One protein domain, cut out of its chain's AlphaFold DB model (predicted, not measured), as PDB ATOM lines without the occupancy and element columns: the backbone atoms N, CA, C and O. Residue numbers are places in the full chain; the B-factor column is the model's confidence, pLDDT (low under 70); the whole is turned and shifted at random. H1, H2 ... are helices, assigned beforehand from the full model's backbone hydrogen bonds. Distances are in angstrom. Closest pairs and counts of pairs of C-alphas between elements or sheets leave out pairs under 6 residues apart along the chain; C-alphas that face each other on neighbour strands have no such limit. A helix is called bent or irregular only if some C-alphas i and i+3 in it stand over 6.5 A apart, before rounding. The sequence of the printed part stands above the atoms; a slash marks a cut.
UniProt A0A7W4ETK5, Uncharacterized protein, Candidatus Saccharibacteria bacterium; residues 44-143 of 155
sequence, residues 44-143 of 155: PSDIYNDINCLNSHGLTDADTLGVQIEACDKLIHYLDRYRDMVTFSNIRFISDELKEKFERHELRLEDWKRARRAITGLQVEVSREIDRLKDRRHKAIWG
ATOM      1  N   PRO A  44     230.739 194.320 253.668       78.12
ATOM      2  CA  PRO A  44     231.818 193.968 252.746       78.12
ATOM      3  C   PRO A  44     231.403 194.125 251.275       78.12
ATOM      4  O   PRO A  44     230.333 193.664 250.870       78.12
ATOM      5  N   SER A  45     232.221 194.832 250.490       76.94
ATOM      6  CA  SER A  45     231.890 195.210 249.110       76.94
ATOM      7  C   SER A  45     231.721 194.000 248.193       76.94
ATOM      8  O   SER A  45     230.877 194.026 247.308       76.94
ATOM      9  N   ASP A  46     232.485 192.935 248.426       79.06
ATOM     10  CA  ASP A  46     232.343 191.631 247.773       79.06
ATOM     11  C   ASP A  46     230.946 191.040 248.006       79.06
ATOM     12  O   ASP A  46     230.222 190.787 247.048       79.06
ATOM     13  N   ILE A  47     230.507 190.950 249.266       80.94
ATOM     14  CA  ILE A  47     229.171 190.448 249.617       80.94
ATOM     15  C   ILE A  47     228.082 191.324 248.984       80.94
ATOM     16  O   ILE A  47     227.098 190.813 248.448       80.94
ATOM     17  N   TYR A  48     228.245 192.648 249.024       80.88
ATOM     18  CA  TYR A  48     227.295 193.570 248.404       80.88
ATOM     19  C   TYR A  48     227.218 193.396 246.881       80.88
ATOM     20  O   TYR A  48     226.121 193.406 246.317       80.88
ATOM     21  N   ASN A  49     228.360 193.241 246.214       81.62
ATOM     22  CA  ASN A  49     228.419 193.041 244.772       81.62
ATOM     23  C   ASN A  49     227.772 191.710 244.381       81.62
ATOM     24  O   ASN A  49     226.959 191.688 243.462       81.62
ATOM     25  N   ASP A  50     228.043 190.639 245.125       86.69
ATOM     26  CA  ASP A  50     227.482 189.313 244.860       86.69
ATOM     27  C   ASP A  50     225.956 189.283 245.062       86.69
ATOM     28  O   ASP A  50     225.223 188.707 244.257       86.69
ATOM     29  N   ILE A  51     225.434 189.990 246.074       84.25
ATOM     30  CA  ILE A  51     223.984 190.171 246.281       84.25
ATOM     31  C   ILE A  51     223.319 190.887 245.098       84.25
ATOM     32  O   ILE A  51     222.134 190.672 244.830       84.25
ATOM     33  N   ASN A  52     224.047 191.758 244.405       83.81
ATOM     34  CA  ASN A  52     223.554 192.514 243.256       83.81
ATOM     35  C   ASN A  52     224.112 191.980 241.928       83.81
ATOM     36  O   ASN A  52     224.056 192.682 240.918       83.81
ATOM     37  N   CYS A  53     224.646 190.756 241.923       85.06
ATOM     38  CA  CYS A  53     225.254 190.153 240.748       85.06
ATOM     39  C   CYS A  53     224.211 189.973 239.639       85.06
ATOM     40  O   CYS A  53     223.138 189.411 239.861       85.06
ATOM     41  N   LEU A  54     224.537 190.449 238.441       84.44
ATOM     42  CA  LEU A  54     223.743 190.305 237.226       84.44
ATOM     43  C   LEU A  54     224.649 189.773 236.118       84.44
ATOM     44  O   LEU A  54     225.865 189.971 236.152       84.44
ATOM     45  N   ASN A  55     224.060 189.119 235.123       84.56
ATOM     46  CA  ASN A  55     224.819 188.627 233.982       84.56
ATOM     47  C   ASN A  55     225.216 189.778 233.041       84.56
ATOM     48  O   ASN A  55     224.866 190.942 233.253       84.56
ATOM     49  N   SER A  56     225.928 189.458 231.960       85.81
ATOM     50  CA  SER A  56     226.383 190.436 230.956       85.81
ATOM     51  C   SER A  56     225.251 191.237 230.296       85.81
ATOM     52  O   SER A  56     225.507 192.288 229.711       85.81
ATOM     53  N   HIS A  57     224.006 190.765 230.396       85.50
ATOM     54  CA  HIS A  57     222.810 191.427 229.879       85.50
ATOM     55  C   HIS A  57     222.037 192.208 230.952       85.50
ATOM     56  O   HIS A  57     220.977 192.756 230.656       85.50
ATOM     57  N   GLY A  58     222.540 192.269 232.189       83.31
ATOM     58  CA  GLY A  58     221.859 192.923 233.307       83.31
ATOM     59  C   GLY A  58     220.659 192.136 233.842       83.31
ATOM     60  O   GLY A  58     219.779 192.721 234.468       83.31
ATOM     61  N   LEU A  59     220.596 190.826 233.583       82.62
ATOM     62  CA  LEU A  59     219.511 189.939 234.003       82.62
ATOM     63  C   LEU A  59     219.989 188.927 235.050       82.62
ATOM     64  O   LEU A  59     221.186 188.707 235.231       82.62
ATOM     65  N   THR A  60     219.029 188.301 235.730       81.50
ATOM     66  CA  THR A  60     219.272 187.165 236.625       81.50
ATOM     67  C   THR A  60     219.009 185.859 235.879       81.50
ATOM     68  O   THR A  60     217.937 185.661 235.309       81.50
ATOM     69  N   ASP A  61     219.993 184.971 235.899       82.56
ATOM     70  CA  ASP A  61     219.973 183.599 235.392       82.56
ATOM     71  C   ASP A  61     220.331 182.611 236.516       82.56
ATOM     72  O   ASP A  61     220.445 182.999 237.676       82.56
ATOM     73  N   ALA A  62     220.451 181.318 236.205       80.44
ATOM     74  CA  ALA A  62     220.709 180.295 237.219       80.44
ATOM     75  C   ALA A  62     222.048 180.501 237.955       80.44
ATOM     76  O   ALA A  62     222.097 180.337 239.175       80.44
ATOM     77  N   ASP A  63     223.099 180.905 237.238       82.00
ATOM     78  CA  ASP A  63     224.438 181.089 237.804       82.00
ATOM     79  C   ASP A  63     224.478 182.316 238.720       82.00
ATOM     80  O   ASP A  63     224.896 182.234 239.878       82.00
ATOM     81  N   THR A  64     223.958 183.451 238.245       85.00
ATOM     82  CA  THR A  64     223.874 184.682 239.047       85.00
ATOM     83  C   THR A  64     222.916 184.533 240.225       85.00
ATOM     84  O   THR A  64     223.192 185.059 241.302       85.00
ATOM     85  N   LEU A  65     221.831 183.763 240.088       83.50
ATOM     86  CA  LEU A  65     220.947 183.443 241.209       83.50
ATOM     87  C   LEU A  65     221.660 182.606 242.279       83.50
ATOM     88  O   LEU A  65     221.482 182.870 243.468       83.50
ATOM     89  N   GLY A  66     222.479 181.630 241.872       83.81
ATOM     90  CA  GLY A  66     223.304 180.839 242.785       83.81
ATOM     91  C   GLY A  66     224.245 181.719 243.610       83.81
ATOM     92  O   GLY A  66     224.254 181.627 244.839       83.81
ATOM     93  N   VAL A  67     224.941 182.647 242.944       86.56
ATOM     94  CA  VAL A  67     225.813 183.645 243.590       86.56
ATOM     95  C   VAL A  67     225.027 184.522 244.568       86.56
ATOM     96  O   VAL A  67     225.432 184.684 245.719       86.56
ATOM     97  N   GLN A  68     223.863 185.039 244.162       84.62
ATOM     98  CA  GLN A  68     223.029 185.874 245.031       84.62
ATOM     99  C   GLN A  68     222.529 185.124 246.278       84.62
ATOM    100  O   GLN A  68     222.458 185.718 247.356       84.62
ATOM    101  N   ILE A  69     222.167 183.841 246.152       84.19
ATOM    102  CA  ILE A  69     221.732 183.002 247.282       84.19
ATOM    103  C   ILE A  69     222.883 182.814 248.275       84.19
ATOM    104  O   ILE A  69     222.696 183.047 249.471       84.19
ATOM    105  N   GLU A  70     224.072 182.451 247.790       86.56
ATOM    106  CA  GLU A  70     225.257 182.276 248.635       86.56
ATOM    107  C   GLU A  70     225.636 183.586 249.344       86.56
ATOM    108  O   GLU A  70     225.950 183.597 250.536       86.56
ATOM    109  N   ALA A  71     225.541 184.710 248.637       85.19
ATOM    110  CA  ALA A  71     225.813 186.025 249.197       85.19
ATOM    111  C   ALA A  71     224.791 186.435 250.270       85.19
ATOM    112  O   ALA A  71     225.170 187.042 251.274       85.19
ATOM    113  N   CYS A  72     223.513 186.058 250.118       84.12
ATOM    114  CA  CYS A  72     222.512 186.239 251.173       84.12
ATOM    115  C   CYS A  72     222.892 185.454 252.437       84.12
ATOM    116  O   CYS A  72     222.837 186.015 253.530       84.12
ATOM    117  N   ASP A  73     223.320 184.195 252.299       84.56
ATOM    118  CA  ASP A  73     223.739 183.370 253.439       84.56
ATOM    119  C   ASP A  73     224.993 183.953 254.123       84.56
ATOM    120  O   ASP A  73     225.023 184.104 255.349       84.56
ATOM    121  N   LYS A  74     225.990 184.400 253.344       85.12
ATOM    122  CA  LYS A  74     227.176 185.109 253.861       85.12
ATOM    123  C   LYS A  74     226.802 186.381 254.620       85.12
ATOM    124  O   LYS A  74     227.309 186.600 255.724       85.12
ATOM    125  N   LEU A  75     225.908 187.206 254.070       84.62
ATOM    126  CA  LEU A  75     225.491 188.450 254.717       84.62
ATOM    127  C   LEU A  75     224.697 188.188 255.998       84.62
ATOM    128  O   LEU A  75     224.941 188.859 256.996       84.62
ATOM    129  N   ILE A  76     223.803 187.195 256.008       84.19
ATOM    130  CA  ILE A  76     223.074 186.792 257.218       84.19
ATOM    131  C   ILE A  76     224.064 186.420 258.326       84.19
ATOM    132  O   ILE A  76     223.960 186.942 259.433       84.19
ATOM    133  N   HIS A  77     225.055 185.576 258.030       83.56
ATOM    134  CA  HIS A  77     226.066 185.184 259.013       83.56
ATOM    135  C   HIS A  77     226.937 186.356 259.479       83.56
ATOM    136  O   HIS A  77     227.246 186.458 260.668       83.56
ATOM    137  N   TYR A  78     227.315 187.253 258.567       81.75
ATOM    138  CA  TYR A  78     228.061 188.465 258.901       81.75
ATOM    139  C   TYR A  78     227.275 189.359 259.870       81.75
ATOM    140  O   TYR A  78     227.802 189.779 260.900       81.75
ATOM    141  N   LEU A  79     226.002 189.607 259.563       82.44
ATOM    142  CA  LEU A  79     225.106 190.441 260.355       82.44
ATOM    143  C   LEU A  79     224.795 189.830 261.729       82.44
ATOM    144  O   LEU A  79     224.798 190.548 262.729       82.44
ATOM    145  N   ASP A  80     224.590 188.515 261.799       81.88
ATOM    146  CA  ASP A  80     224.368 187.793 263.056       81.88
ATOM    147  C   ASP A  80     225.598 187.899 263.974       81.88
ATOM    148  O   ASP A  80     225.491 188.259 265.146       81.88
ATOM    149  N   ARG A  81     226.802 187.735 263.409       78.25
ATOM    150  CA  ARG A  81     228.060 187.907 264.148       78.25
ATOM    151  C   ARG A  81     228.300 189.356 264.569       78.25
ATOM    152  O   ARG A  81     228.811 189.601 265.661       78.25
ATOM    153  N   TYR A  82     227.937 190.317 263.720       75.94
ATOM    154  CA  TYR A  82     228.007 191.736 264.054       75.94
ATOM    155  C   TYR A  82     227.092 192.055 265.246       75.94
ATOM    156  O   TYR A  82     227.536 192.701 266.194       75.94
ATOM    157  N   ARG A  83     225.854 191.536 265.256       75.06
ATOM    158  CA  ARG A  83     224.909 191.692 266.374       75.06
ATOM    159  C   ARG A  83     225.513 191.230 267.701       75.06
ATOM    160  O   ARG A  83     225.367 191.936 268.697       75.06
ATOM    161  N   ASP A  84     226.197 190.089 267.695       74.06
ATOM    162  CA  ASP A  84     226.795 189.496 268.894       74.06
ATOM    163  C   ASP A  84     228.076 190.222 269.343       74.06
ATOM    164  O   ASP A  84     228.399 190.262 270.532       74.06
ATOM    165  N   MET A  85     228.819 190.816 268.405       71.81
ATOM    166  CA  MET A  85     230.058 191.536 268.705       71.81
ATOM    167  C   MET A  85     229.846 192.974 269.167       71.81
ATOM    168  O   MET A  85     230.716 193.511 269.857       71.81
ATOM    169  N   VAL A  86     228.739 193.625 268.806       69.62
ATOM    170  CA  VAL A  86     228.451 194.983 269.276       69.62
ATOM    171  C   VAL A  86     228.123 194.947 270.768       69.62
ATOM    172  O   VAL A  86     227.061 194.509 271.202       69.62
ATOM    173  N   THR A  87     229.062 195.440 271.567       66.81
ATOM    174  CA  THR A  87     228.995 195.480 273.028       66.81
ATOM    175  C   THR A  87     229.317 196.888 273.526       66.81
ATOM    176  O   THR A  87     229.729 197.775 272.781       66.81
ATOM    177  N   PHE A  88     229.170 197.128 274.826       63.09
ATOM    178  CA  PHE A  88     229.627 198.395 275.403       63.09
ATOM    179  C   PHE A  88     231.141 198.596 275.251       63.09
ATOM    180  O   PHE A  88     231.605 199.721 275.111       63.09
ATOM    181  N   SER A  89     231.923 197.519 275.217       63.59
ATOM    182  CA  SER A  89     233.387 197.583 275.186       63.59
ATOM    183  C   SER A  89     233.953 198.131 273.868       63.59
ATOM    184  O   SER A  89     235.083 198.620 273.842       63.59
ATOM    185  N   ASN A  90     233.180 198.080 272.777       67.94
ATOM    186  CA  ASN A  90     233.564 198.581 271.455       67.94
ATOM    187  C   ASN A  90     232.677 199.740 270.968       67.94
ATOM    188  O   ASN A  90     232.715 200.092 269.794       67.94
ATOM    189  N   ILE A  91     231.951 200.402 271.876       65.50
ATOM    190  CA  ILE A  91     230.986 201.460 271.542       65.50
ATOM    191  C   ILE A  91     231.599 202.646 270.783       65.50
ATOM    192  O   ILE A  91     230.945 203.249 269.936       65.50
ATOM    193  N   ARG A  92     232.875 202.961 271.067       63.59
ATOM    194  CA  ARG A  92     233.634 204.048 270.422       63.59
ATOM    195  C   ARG A  92     233.724 203.880 268.915       63.59
ATOM    196  O   ARG A  92     233.953 204.833 268.195       63.59
ATOM    197  N   PHE A  93     233.576 202.651 268.456       67.31
ATOM    198  CA  PHE A  93     233.714 202.315 267.067       67.31
ATOM    199  C   PHE A  93     232.392 202.444 266.307       67.31
ATOM    200  O   PHE A  93     232.394 202.490 265.099       67.31
ATOM    201  N   ILE A  94     231.250 202.588 266.972       68.69
ATOM    202  CA  ILE A  94     229.934 202.590 266.307       68.69
ATOM    203  C   ILE A  94     229.718 203.802 265.386       68.69
ATOM    204  O   ILE A  94     228.897 203.751 264.472       68.69
ATOM    205  N   SER A  95     230.437 204.890 265.643       70.81
ATOM    206  CA  SER A  95     230.363 206.142 264.899       70.81
ATOM    207  C   SER A  95     231.725 206.824 264.915       70.81
ATOM    208  O   SER A  95     232.416 206.799 265.938       70.81
ATOM    209  N   ASP A  96     232.066 207.494 263.816       71.25
ATOM    210  CA  ASP A  96     233.265 208.325 263.719       71.25
ATOM    211  C   ASP A  96     233.274 209.439 264.788       71.25
ATOM    212  O   ASP A  96     234.318 209.707 265.374       71.25
ATOM    213  N   GLU A  97     232.104 209.994 265.150       78.56
ATOM    214  CA  GLU A  97     231.961 210.986 266.238       78.56
ATOM    215  C   GLU A  97     232.445 210.419 267.582       78.56
ATOM    216  O   GLU A  97     233.151 211.082 268.345       78.56
ATOM    217  N   LEU A  98     232.051 209.182 267.902       76.06
ATOM    218  CA  LEU A  98     232.407 208.558 269.178       76.06
ATOM    219  C   LEU A  98     233.872 208.142 269.203       76.06
ATOM    220  O   LEU A  98     234.495 208.184 270.266       76.06
ATOM    221  N   LYS A  99     234.417 207.759 268.048       76.75
ATOM    222  CA  LYS A  99     235.831 207.442 267.886       76.75
ATOM    223  C   LYS A  99     236.679 208.684 268.136       76.75
ATOM    224  O   LYS A  99     237.581 208.637 268.967       76.75
ATOM    225  N   GLU A 100     236.328 209.802 267.509       80.50
ATOM    226  CA  GLU A 100     237.016 211.083 267.683       80.50
ATOM    227  C   GLU A 100     236.967 211.555 269.145       80.50
ATOM    228  O   GLU A 100     238.000 211.881 269.735       80.50
ATOM    229  N   LYS A 101     235.789 211.509 269.782       82.12
ATOM    230  CA  LYS A 101     235.637 211.839 271.212       82.12
ATOM    231  C   LYS A 101     236.414 210.896 272.129       82.12
ATOM    232  O   LYS A 101     236.911 211.334 273.166       82.12
ATOM    233  N   PHE A 102     236.517 209.611 271.784       80.56
ATOM    234  CA  PHE A 102     237.327 208.651 272.533       80.56
ATOM    235  C   PHE A 102     238.812 209.004 272.452       80.56
ATOM    236  O   PHE A 102     239.474 209.084 273.482       80.56
ATOM    237  N   GLU A 103     239.321 209.256 271.246       82.06
ATOM    238  CA  GLU A 103     240.723 209.613 271.008       82.06
ATOM    239  C   GLU A 103     241.100 210.927 271.713       82.06
ATOM    240  O   GLU A 103     242.175 211.037 272.305       82.06
ATOM    241  N   ARG A 104     240.176 211.894 271.759       88.75
ATOM    242  CA  ARG A 104     240.340 213.165 272.485       88.75
ATOM    243  C   ARG A 104     240.100 213.085 273.993       88.75
ATOM    244  O   ARG A 104     240.308 214.079 274.677       88.75
ATOM    245  N   HIS A 105     239.711 211.925 274.524       83.12
ATOM    246  CA  HIS A 105     239.362 211.741 275.941       83.12
ATOM    247  C   HIS A 105     238.184 212.627 276.405       83.12
ATOM    248  O   HIS A 105     238.085 213.001 277.572       83.12
ATOM    249  N   GLU A 106     237.256 212.933 275.498       88.62
ATOM    250  CA  GLU A 106     236.102 213.816 275.724       88.62
ATOM    251  C   GLU A 106     234.779 213.053 275.896       88.62
ATOM    252  O   GLU A 106     233.718 213.666 276.012       88.62
ATOM    253  N   LEU A 107     234.819 211.717 275.918       82.62
ATOM    254  CA  LEU A 107     233.630 210.884 276.097       82.62
ATOM    255  C   LEU A 107     232.957 211.123 277.451       82.62
ATOM    256  O   LEU A 107     233.520 210.849 278.513       82.62
ATOM    257  N   ARG A 108     231.696 211.546 277.405       86.88
ATOM    258  CA  ARG A 108     230.846 211.768 278.576       86.88
ATOM    259  C   ARG A 108     229.842 210.643 278.739       86.88
ATOM    260  O   ARG A 108     229.492 209.943 277.793       86.88
ATOM    261  N   LEU A 109     229.290 210.516 279.947       84.75
ATOM    262  CA  LEU A 109     228.238 209.541 280.260       84.75
ATOM    263  C   LEU A 109     227.035 209.622 279.297       84.75
ATOM    264  O   LEU A 109     226.396 208.614 279.009       84.75
ATOM    265  N   GLU A 110     226.719 210.813 278.795       86.31
ATOM    266  CA  GLU A 110     225.641 211.017 277.825       86.31
ATOM    267  C   GLU A 110     225.938 210.367 276.471       86.31
ATOM    268  O   GLU A 110     225.040 209.754 275.894       86.31
ATOM    269  N   ASP A 111     227.189 210.400 276.004       82.94
ATOM    270  CA  ASP A 111     227.612 209.716 274.778       82.94
ATOM    271  C   ASP A 111     227.398 208.200 274.900       82.94
ATOM    272  O   ASP A 111     226.849 207.575 273.994       82.94
ATOM    273  N   TRP A 112     227.710 207.619 276.065       79.06
ATOM    274  CA  TRP A 112     227.459 206.201 276.351       79.06
ATOM    275  C   TRP A 112     225.968 205.843 276.307       79.06
ATOM    276  O   TRP A 112     225.593 204.785 275.798       79.06
ATOM    277  N   LYS A 113     225.097 206.723 276.819       84.56
ATOM    278  CA  LYS A 113     223.638 206.522 276.779       84.56
ATOM    279  C   LYS A 113     223.093 206.606 275.352       84.56
ATOM    280  O   LYS A 113     222.287 205.753 274.980       84.56
ATOM    281  N   ARG A 114     223.534 207.598 274.569       83.06
ATOM    282  CA  ARG A 114     223.163 207.756 273.151       83.06
ATOM    283  C   ARG A 114     223.603 206.548 272.338       83.06
ATOM    284  O   ARG A 114     222.810 205.921 271.645       83.06
ATOM    285  N   ALA A 115     224.847 206.132 272.520       77.31
ATOM    286  CA  ALA A 115     225.392 205.009 271.788       77.31
ATOM    287  C   ALA A 115     224.721 203.674 272.161       77.31
ATOM    288  O   ALA A 115     224.466 202.858 271.283       77.31
ATOM    289  N   ARG A 116     224.309 203.474 273.423       79.12
ATOM    290  CA  ARG A 116     223.479 202.319 273.819       79.12
ATOM    291  C   ARG A 116     222.148 202.266 273.067       79.12
ATOM    292  O   ARG A 116     221.726 201.192 272.634       79.12
ATOM    293  N   ARG A 117     221.463 203.409 272.944       80.38
ATOM    294  CA  ARG A 117     220.207 203.496 272.184       80.38
ATOM    295  C   ARG A 117     220.449 203.190 270.712       80.38
ATOM    296  O   ARG A 117     219.721 202.384 270.143       80.38
ATOM    297  N   ALA A 118     221.517 203.749 270.147       77.25
ATOM    298  CA  ALA A 118     221.913 203.504 268.768       77.25
ATOM    299  C   ALA A 118     222.236 202.021 268.500       77.25
ATOM    300  O   ALA A 118     221.777 201.488 267.497       77.25
ATOM    301  N   ILE A 119     222.917 201.322 269.423       76.31
ATOM    302  CA  ILE A 119     223.132 199.863 269.350       76.31
ATOM    303  C   ILE A 119     221.802 199.127 269.272       76.31
ATOM    304  O   ILE A 119     221.610 198.283 268.405       76.31
ATOM    305  N   THR A 120     220.884 199.446 270.183       79.25
ATOM    306  CA  THR A 120     219.593 198.753 270.260       79.25
ATOM    307  C   THR A 120     218.800 198.961 268.968       79.25
ATOM    308  O   THR A 120     218.266 198.004 268.413       79.25
ATOM    309  N   GLY A 121     218.779 200.193 268.446       76.88
ATOM    310  CA  GLY A 121     218.171 200.499 267.151       76.88
ATOM    311  C   GLY A 121     218.831 199.729 266.006       76.88
ATOM    312  O   GLY A 121     218.143 199.097 265.209       76.88
ATOM    313  N   LEU A 122     220.163 199.692 265.970       76.31
ATOM    314  CA  LEU A 122     220.917 198.964 264.955       76.31
ATOM    315  C   LEU A 122     220.652 197.455 265.003       76.31
ATOM    316  O   LEU A 122     220.496 196.840 263.958       76.31
ATOM    317  N   GLN A 123     220.550 196.854 266.191       77.88
ATOM    318  CA  GLN A 123     220.233 195.430 266.348       77.88
ATOM    319  C   GLN A 123     218.846 195.083 265.791       77.88
ATOM    320  O   GLN A 123     218.669 194.015 265.197       77.88
ATOM    321  N   VAL A 124     217.870 195.984 265.938       81.50
ATOM    322  CA  VAL A 124     216.542 195.828 265.330       81.50
ATOM    323  C   VAL A 124     216.638 195.873 263.805       81.50
ATOM    324  O   VAL A 124     216.064 195.019 263.135       81.50
ATOM    325  N   GLU A 125     217.394 196.818 263.248       81.06
ATOM    326  CA  GLU A 125     217.548 196.962 261.793       81.06
ATOM    327  C   GLU A 125     218.340 195.807 261.178       81.06
ATOM    328  O   GLU A 125     217.963 195.281 260.135       81.06
ATOM    329  N   VAL A 126     219.374 195.332 261.874       80.94
ATOM    330  CA  VAL A 126     220.098 194.106 261.530       80.94
ATOM    331  C   VAL A 126     219.151 192.906 261.502       80.94
ATOM    332  O   VAL A 126     219.189 192.120 260.560       80.94
ATOM    333  N   SER A 127     218.266 192.775 262.494       82.69
ATOM    334  CA  SER A 127     217.299 191.669 262.543       82.69
ATOM    335  C   SER A 127     216.302 191.736 261.382       82.69
ATOM    336  O   SER A 127     216.065 190.730 260.717       82.69
ATOM    337  N   ARG A 128     215.782 192.930 261.077       82.62
ATOM    338  CA  ARG A 128     214.892 193.153 259.927       82.62
ATOM    339  C   ARG A 128     215.573 192.835 258.600       82.62
ATOM    340  O   ARG A 128     214.949 192.231 257.731       82.62
ATOM    341  N   GLU A 129     216.838 193.217 258.442       82.88
ATOM    342  CA  GLU A 129     217.591 192.920 257.224       82.88
ATOM    343  C   GLU A 129     217.870 191.419 257.091       82.88
ATOM    344  O   GLU A 129     217.714 190.868 256.004       82.88
ATOM    345  N   ILE A 130     218.183 190.724 258.189       82.94
ATOM    346  CA  ILE A 130     218.292 189.257 258.198       82.94
ATOM    347  C   ILE A 130     216.977 188.613 257.738       82.94
ATOM    348  O   ILE A 130     217.001 187.705 256.906       82.94
ATOM    349  N   ASP A 131     215.831 189.082 258.231       83.75
ATOM    350  CA  ASP A 131     214.525 188.556 257.822       83.75
ATOM    351  C   ASP A 131     214.228 188.847 256.342       83.75
ATOM    352  O   ASP A 131     213.765 187.960 255.618       83.75
ATOM    353  N   ARG A 132     214.579 190.044 255.850       86.06
ATOM    354  CA  ARG A 132     214.484 190.404 254.425       86.06
ATOM    355  C   ARG A 132     215.351 189.502 253.547       86.06
ATOM    356  O   ARG A 132     214.904 189.065 252.489       86.06
ATOM    357  N   LEU A 133     216.582 189.209 253.971       83.69
ATOM    358  CA  LEU A 133     217.505 188.331 253.246       83.69
ATOM    359  C   LEU A 133     217.014 186.881 253.236       83.69
ATOM    360  O   LEU A 133     217.088 186.224 252.198       83.69
ATOM    361  N   LYS A 134     216.447 186.393 254.347       83.50
ATOM    362  CA  LYS A 134     215.802 185.072 254.407       83.50
ATOM    363  C   LYS A 134     214.624 184.974 253.440       83.50
ATOM    364  O   LYS A 134     214.521 183.978 252.728       83.50
ATOM    365  N   ASP A 135     213.772 185.998 253.379       82.88
ATOM    366  CA  ASP A 135     212.657 186.061 252.426       82.88
ATOM    367  C   ASP A 135     213.154 186.124 250.973       82.88
ATOM    368  O   ASP A 135     212.686 185.366 250.122       82.88
ATOM    369  N   ARG A 136     214.170 186.950 250.687       81.00
ATOM    370  CA  ARG A 136     214.797 187.025 249.358       81.00
ATOM    371  C   ARG A 136     215.360 185.671 248.926       81.00
ATOM    372  O   ARG A 136     215.078 185.221 247.818       81.00
ATOM    373  N   ARG A 137     216.105 185.005 249.808       80.88
ATOM    374  CA  ARG A 137     216.641 183.658 249.586       80.88
ATOM    375  C   ARG A 137     215.525 182.644 249.357       80.88
ATOM    376  O   ARG A 137     215.614 181.837 248.439       80.88
ATOM    377  N   HIS A 138     214.463 182.688 250.160       81.12
ATOM    378  CA  HIS A 138     213.311 181.810 249.988       81.12
ATOM    379  C   HIS A 138     212.663 182.013 248.609       81.12
ATOM    380  O   HIS A 138     212.475 181.051 247.873       81.12
ATOM    381  N   LYS A 139     212.405 183.258 248.200       78.12
ATOM    382  CA  LYS A 139     211.848 183.569 246.873       78.12
ATOM    383  C   LYS A 139     212.744 183.105 245.725       78.12
ATOM    384  O   LYS A 139     212.224 182.600 244.734       78.12
ATOM    385  N   ALA A 140     214.060 183.250 245.879       74.56
ATOM    386  CA  ALA A 140     215.046 182.776 244.915       74.56
ATOM    387  C   ALA A 140     215.016 181.243 244.772       74.56
ATOM    388  O   ALA A 140     214.925 180.738 243.659       74.56
ATOM    389  N   ILE A 141     215.016 180.507 245.887       74.00
ATOM    390  CA  ILE A 141     215.011 179.034 245.893       74.00
ATOM    391  C   ILE A 141     213.687 178.463 245.369       74.00
ATOM    392  O   ILE A 141     213.686 177.509 244.598       74.00
ATOM    393  N   TRP A 142     212.557 179.031 245.794       71.06
ATOM    394  CA  TRP A 142     211.223 178.486 245.515       71.06
ATOM    395  C   TRP A 142     210.565 179.066 244.256       71.06
ATOM    396  O   TRP A 142     209.429 178.728 243.939       71.06
ATOM    397  N   GLY A 143     211.283 179.906 243.508       58.44
ATOM    398  CA  GLY A 143     210.967 180.190 242.112       58.44
ATOM    399  C   GLY A 143     209.813 181.153 241.837       58.44
ATOM    400  O   GLY A 143     209.378 181.241 240.692       58.44
TER     401      GLY A 143
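AT A GLANCE: This is residues 44 to 143 of the 155 residues of an uncharacterized protein of Candidatus Saccharibacteria bacterium (UniProt A0A7W4ETK5). One long straight helix, H5, runs nearly the whole length of a rod, with H2 side by side with its later part and running opposite ways. The short helix H1 crosses H2 and stays clear of H5, while the small helices H3 and H4 make a small head near the beginning of H5. The printed part has 100 residues with five named helices, in the order H1, H2, H3, H4, H5, and no named strand; the class is all helix. The whole is loose, with a radius of gyration of the C-alphas of 17.8 A, and spans 53 by 24 by 16 A.

IN THESE COORDINATES: H5, residues 109 to 142, measures 49.6 A, from C-alpha 109 at (228.238, 209.541, 280.260) to C-alpha 142 at (211.223, 178.486, 245.515). H2, residues 62 to 85, measures 34.7 A. H1, residues 45 to 51, begins at C-alpha 45 at (231.890, 195.210, 249.110) and measures 9.8 A. H3, residues 88 to 93, measures 10.1 A and is irregular: C-alphas 89 and 92 are 8.0 A apart. H4, residues 96 to 103, measures 10.5 A.

HOW THE PARTS SIT: H5 and H2 touch at a shallow tilt of 25 degrees, opposite ways; their closest C-alphas, Ile 76 and Ile 130, are 5.5 A apart. H1 touches H2, residues 67 to 75 alone, at a steep tilt of 51 degrees, with the C-alphas of Ile 51 and Gln 68 closest at 4.6 A. H1 and H5 are apart. H3 touches H5, residues 112 to 116 alone, about perpendicular at 84 degrees; the C-alphas of Ile 91 and Ala 115 are closest, at 6.6 A. H3 and H4 touch only at the corner, with the C-alphas of Arg 92 and Lys 99 closest at 4.8 A. In H1, H2, H4 and H5 every O i to N i+4 pair is within hydrogen-bond range; in H3 0 of 2 are, beside 2 of 3 O i to N i+3 pairs.

THE WHOLE: The C-alphas farthest apart, His 105 and Gly 143, are 54.3 A apart. The printed part has no cut, and no link is long. The mean pLDDT of the printed part is 79.8; residues 86 to 94 and residue 143 are under 70.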